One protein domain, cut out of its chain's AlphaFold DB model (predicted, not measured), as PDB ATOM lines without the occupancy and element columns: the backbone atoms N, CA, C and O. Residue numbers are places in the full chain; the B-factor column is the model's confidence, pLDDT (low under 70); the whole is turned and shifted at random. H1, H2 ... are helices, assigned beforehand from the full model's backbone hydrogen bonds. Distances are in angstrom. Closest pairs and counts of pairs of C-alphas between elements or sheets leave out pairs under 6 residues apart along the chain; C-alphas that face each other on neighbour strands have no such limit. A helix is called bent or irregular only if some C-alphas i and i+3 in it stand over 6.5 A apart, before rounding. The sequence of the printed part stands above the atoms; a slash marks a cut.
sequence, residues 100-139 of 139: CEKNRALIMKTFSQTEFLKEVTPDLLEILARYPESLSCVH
ATOM      1  N   CYS A 100      82.392  72.534 107.853       95.50
ATOM      2  CA  CYS A 100      82.017  72.209 109.227       95.50
ATOM      3  C   CYS A 100      81.651  70.725 109.380       95.50
ATOM      4  O   CYS A 100      81.946  70.119 110.408       95.50
ATOM      5  N   GLU A 101      81.041  70.117 108.359       96.12
ATOM      6  CA  GLU A 101      80.689  68.697 108.355       96.12
ATOM      7  C   GLU A 101      81.929  67.794 108.429       96.12
ATOM      8  O   GLU A 101      81.994  66.921 109.300       96.12
ATOM      9  N   LYS A 102      82.939  68.037 107.578       95.25
ATOM     10  CA  LYS A 102      84.200  67.279 107.587       95.25
ATOM     11  C   LYS A 102      84.922  67.432 108.925       95.25
ATOM     12  O   LYS A 102      85.345  66.437 109.514       95.25
ATOM     13  N   ASN A 103      85.002  68.657 109.448       96.44
ATOM     14  CA  ASN A 103      85.647  68.914 110.734       96.44
ATOM     15  C   ASN A 103      84.910  68.235 111.895       96.44
ATOM     16  O   ASN A 103      85.531  67.606 112.749       96.44
ATOM     17  N   ARG A 104      83.574  68.296 111.903       96.50
ATOM     18  CA  ARG A 104      82.749  67.611 112.902       96.50
ATOM     19  C   ARG A 104      82.965  66.103 112.865       96.50
ATOM     20  O   ARG A 104      83.156  65.501 113.918       96.50
ATOM     21  N   ALA A 105      82.967  65.495 111.679       95.75
ATOM     22  CA  ALA A 105      83.228  64.066 111.527       95.75
ATOM     23  C   ALA A 105      84.608  63.677 112.083       95.75
ATOM     24  O   ALA A 105      84.716  62.689 112.816       95.75
ATOM     25  N   LEU A 106      85.640  64.480 111.802       95.00
ATOM     26  CA  LEU A 106      86.990  64.275 112.326       95.00
ATOM     27  C   LEU A 106      87.041  64.382 113.857       95.00
ATOM     28  O   LEU A 106      87.559  63.477 114.507       95.00
ATOM     29  N   ILE A 107      86.470  65.439 114.444       95.81
ATOM     30  CA  ILE A 107      86.437  65.644 115.901       95.81
ATOM     31  C   ILE A 107      85.727  64.480 116.598       95.81
ATOM     32  O   ILE A 107      86.291  63.869 117.507       95.81
ATOM     33  N   MET A 108      84.529  64.117 116.140       94.94
ATOM     34  CA  MET A 108      83.751  63.026 116.738       94.94
ATOM     35  C   MET A 108      84.502  61.691 116.661       94.94
ATOM     36  O   MET A 108      84.602  60.969 117.656       94.94
ATOM     37  N   LYS A 109      85.092  61.380 115.497       93.75
ATOM     38  CA  LYS A 109      85.899  60.171 115.303       93.75
ATOM     39  C   LYS A 109      87.092  60.154 116.259       93.75
ATOM     40  O   LYS A 109      87.223  59.203 117.029       93.75
ATOM     41  N   THR A 110      87.914  61.200 116.262       93.69
ATOM     42  CA  THR A 110      89.150  61.259 117.054       93.69
ATOM     43  C   THR A 110      88.881  61.145 118.551       93.69
ATOM     44  O   THR A 110      89.550  60.365 119.232       93.69
ATOM     45  N   PHE A 111      87.881  61.858 119.074       95.44
ATOM     46  CA  PHE A 111      87.557  61.817 120.503       95.44
ATOM     47  C   PHE A 111      86.984  60.460 120.929       95.44
ATOM     48  O   PHE A 111      87.349  59.953 121.986       95.44
ATOM     49  N   SER A 112      86.168  59.810 120.088       92.81
ATOM     50  CA  SER A 112      85.641  58.468 120.394       92.81
ATOM     51  C   SER A 112      86.723  57.377 120.417       92.81
ATOM     52  O   SER A 112      86.599  56.383 121.137       92.81
ATOM     53  N   GLN A 113      87.798  57.569 119.646       93.19
ATOM     54  CA  GLN A 113      88.898  56.610 119.495       93.19
ATOM     55  C   GLN A 113      90.072  56.860 120.452       93.19
ATOM     56  O   GLN A 113      90.983  56.036 120.524       93.19
ATOM     57  N   THR A 114      90.053  57.958 121.209       92.06
ATOM     58  CA  THR A 114      91.157  58.355 122.087       92.06
ATOM     59  C   THR A 114      90.736  58.232 123.544       92.06
ATOM     60  O   THR A 114      89.933  59.025 124.018       92.06
ATOM     61  N   GLU A 115      91.287  57.253 124.272       91.94
ATOM     62  CA  GLU A 115      90.825  56.879 125.623       91.94
ATOM     63  C   GLU A 115      90.698  58.072 126.580       91.94
ATOM     64  O   GLU A 115      89.651  58.275 127.184       91.94
ATOM     65  N   PHE A 116      91.729  58.917 126.652       91.06
ATOM     66  CA  PHE A 116      91.756  60.074 127.551       91.06
ATOM     67  C   PHE A 116      90.847  61.240 127.115       91.06
ATOM     68  O   PHE A 116      90.766  62.237 127.826       91.06
ATOM     69  N   LEU A 117      90.182  61.143 125.957       92.50
ATOM     70  CA  LEU A 117      89.242  62.146 125.437       92.50
ATOM     71  C   LEU A 117      87.780  61.673 125.454       92.50
ATOM     72  O   LEU A 117      86.890  62.453 125.123       92.50
ATOM     73  N   LYS A 118      87.502  60.425 125.854       89.00
ATOM     74  CA  LYS A 118      86.145  59.849 125.804       89.00
ATOM     75  C   LYS A 118      85.136  60.521 126.734       89.00
ATOM     76  O   LYS A 118      83.939  60.436 126.485       89.00
ATOM     77  N   GLU A 119      85.603  61.173 127.795       91.31
ATOM     78  CA  GLU A 119      84.743  61.838 128.784       91.31
ATOM     79  C   GLU A 119      84.297  63.245 128.351       91.31
ATOM     80  O   GLU A 119      83.532  63.904 129.057       91.31
ATOM     81  N   VAL A 120      84.748  63.726 127.187       93.31
ATOM     82  CA  VAL A 120      84.326  65.025 126.657       93.31
ATOM     83  C   VAL A 120      82.848  64.967 126.267       93.31
ATOM     84  O   VAL A 120      82.420  64.133 125.470       93.31
ATOM     85  N   THR A 121      82.058  65.879 126.831       94.00
ATOM     86  CA  THR A 121      80.606  65.931 126.628       94.00
ATOM     87  C   THR A 121      80.237  66.231 125.170       94.00
ATOM     88  O   THR A 121      80.929  67.045 124.548       94.00
ATOM     89  N   PRO A 122      79.105  65.713 124.655       92.75
ATOM     90  CA  PRO A 122      78.645  65.995 123.293       92.75
ATOM     91  C   PRO A 122      78.557  67.491 122.957       92.75
ATOM     92  O   PRO A 122      79.030  67.899 121.900       92.75
ATOM     93  N   ASP A 123      78.047  68.320 123.872       94.69
ATOM     94  CA  ASP A 123      77.920  69.770 123.655       94.69
ATOM     95  C   ASP A 123      79.281  70.442 123.421       94.69
ATOM     96  O   ASP A 123      79.432  71.289 122.541       94.69
ATOM     97  N   LEU A 124      80.306  70.024 124.170       94.94
ATOM     98  CA  LEU A 124      81.670  70.519 123.990       94.94
ATOM     99  C   LEU A 124      82.277  70.044 122.661       94.94
ATOM    100  O   LEU A 124      82.976  70.818 122.011       94.94
ATOM    101  N   LEU A 125      81.983  68.817 122.216       95.44
ATOM    102  CA  LEU A 125      82.423  68.335 120.900       95.44
ATOM    103  C   LEU A 125      81.816  69.159 119.760       95.44
ATOM    104  O   LEU A 125      82.520  69.472 118.803       95.44
ATOM    105  N   GLU A 126      80.546  69.554 119.869       95.69
ATOM    106  CA  GLU A 126      79.907  70.438 118.886       95.69
ATOM    107  C   GLU A 126      80.543  71.834 118.870       95.69
ATOM    108  O   GLU A 126      80.788  72.388 117.797       95.69
ATOM    109  N   ILE A 127      80.872  72.395 120.040       95.50
ATOM    110  CA  ILE A 127      81.583  73.680 120.133       95.50
ATOM    111  C   ILE A 127      82.957  73.584 119.458       95.50
ATOM    112  O   ILE A 127      83.304  74.445 118.651       95.50
ATOM    113  N   LEU A 128      83.724  72.525 119.740       95.19
ATOM    114  CA  LEU A 128      85.041  72.304 119.134       95.19
ATOM    115  C   LEU A 128      84.947  72.107 117.617       95.19
ATOM    116  O   LEU A 128      85.735  72.682 116.867       95.19
ATOM    117  N   ALA A 129      83.961  71.339 117.151       95.94
ATOM    118  CA  ALA A 129      83.721  71.113 115.730       95.94
ATOM    119  C   ALA A 129      83.373  72.405 114.975       95.94
ATOM    120  O   ALA A 129      83.766  72.562 113.817       95.94
ATOM    121  N   ARG A 130      82.671  73.336 115.628       95.88
ATOM    122  CA  ARG A 130      82.257  74.623 115.050       95.88
ATOM    123  C   ARG A 130      83.233  75.765 115.318       95.88
ATOM    124  O   ARG A 130      83.007  76.859 114.817       95.88
ATOM    125  N   TYR A 131      84.306  75.543 116.076       95.19
ATOM    126  CA  TYR A 131      85.264  76.596 116.419       95.19
ATOM    127  C   TYR A 131      85.784  77.384 115.199       95.19
ATOM    128  O   TYR A 131      85.794  78.614 115.283       95.19
ATOM    129  N   PRO A 132      86.130  76.761 114.051       94.50
ATOM    130  CA  PRO A 132      86.571  77.516 112.875       94.50
ATOM    131  C   PRO A 132      85.539  78.526 112.346       94.50
ATOM    132  O   PRO A 132      85.932  79.585 111.874       94.50
ATOM    133  N   GLU A 133      84.236  78.266 112.506       93.75
ATOM    134  CA  GLU A 133      83.144  79.174 112.102       93.75
ATOM    135  C   GLU A 133      83.072  80.445 112.962       93.75
ATOM    136  O   GLU A 133      82.423  81.422 112.601       93.75
ATOM    137  N   SER A 134      83.705  80.432 114.138       93.62
ATOM    138  CA  SER A 134      83.777  81.604 115.017       93.62
ATOM    139  C   SER A 134      84.929  82.548 114.665       93.62
ATOM    140  O   SER A 134      85.016  83.647 115.215       93.62
ATOM    141  N   LEU A 135      85.825  82.125 113.768       92.50
ATOM    142  CA  LEU A 135      86.993  82.896 113.372       92.50
ATOM    143  C   LEU A 135      86.607  83.918 112.305       92.50
ATOM    144  O   LEU A 135      85.876  83.625 111.364       92.50
ATOM    145  N   SER A 136      87.129  85.131 112.450       90.94
ATOM    146  CA  SER A 136      86.976  86.194 111.459       90.94
ATOM    147  C   SER A 136      88.319  86.491 110.816       90.94
ATOM    148  O   SER A 136      89.364  86.460 111.470       90.94
ATOM    149  N   CYS A 137      88.285  86.775 109.519       91.69
ATOM    150  CA  CYS A 137      89.448  87.266 108.807       91.69
ATOM    151  C   CYS A 137      89.738  88.707 109.259       91.69
ATOM    152  O   CYS A 137      88.827  89.536 109.314       91.69
ATOM    153  N   VAL A 138      90.991  88.991 109.613       85.88
ATOM    154  CA  VAL A 138      91.442  90.319 110.050       85.88
ATOM    155  C   VAL A 138      92.494  90.842 109.078       85.88
ATOM    156  O   VAL A 138      93.442  90.129 108.748       85.88
ATOM    157  N   HIS A 139      92.298  92.075 108.615       62.62
ATOM    158  CA  HIS A 139      93.217  92.813 107.746       62.62
ATOM    159  C   HIS A 139      93.963  93.886 108.534       62.62
ATOM    160  O   HIS A 139      93.307  94.569 109.355       62.62
TER     161      HIS A 139
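This is residues 100 to 139 of the 139 residues of an uncharacterized protein of Candidatus Latescibacteria bacterium (UniProt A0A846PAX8). Two helices of nearly equal length, H1 and H2, make a helical hairpin, folded back on itself through a short loop, and a free tail, residues 134 to 139, sticks out past the far end of H2. The helices cross at a moderate angle, and the tail adds much to the length. The printed part has 40 residues with two named helices, H1 then H2, and no named strand; its class is all helix. It is loose, with a radius of gyration of the C-alphas of 11.7 A, and its C-alphas span 40 by 17 by 14 A.

H1, residues 100 to 113, and H2, residues 122 to 134, touch, and their closest C-alphas, those of Arg 104 and Ala 129, are 4.6 A apart. They run opposite ways at a tilt of 38 degrees, only just steep, and form a helical hairpin. Their centres are 10.2 A apart. In H1 every O i to N i+4 pair is within hydrogen-bond range; in H2, 6 of 9 are.

H1 begins at C-alpha 100, at (82.017, 72.209, 109.227), and measures 19.9 A from first to last C-alpha. H2 measures 18.4 A from C-alpha 122, at (78.645, 65.995, 123.293), to C-alpha 134, at (83.777, 81.604, 115.017). H2 is irregular: C-alphas 129 and 132 are 7.6 A apart.

The two C-alphas farthest apart, those of Glu 115 and His 139, are 40.2 A apart. The printed part has no cut and ends at residue 139, the chain's last residue. The link from H1 to H2, 8 residues, is short. Residues 134 to 139, of which 134 belongs to H2, stand free. The mean pLDDT of the printed part is 93.1, and residue 139 is under 70.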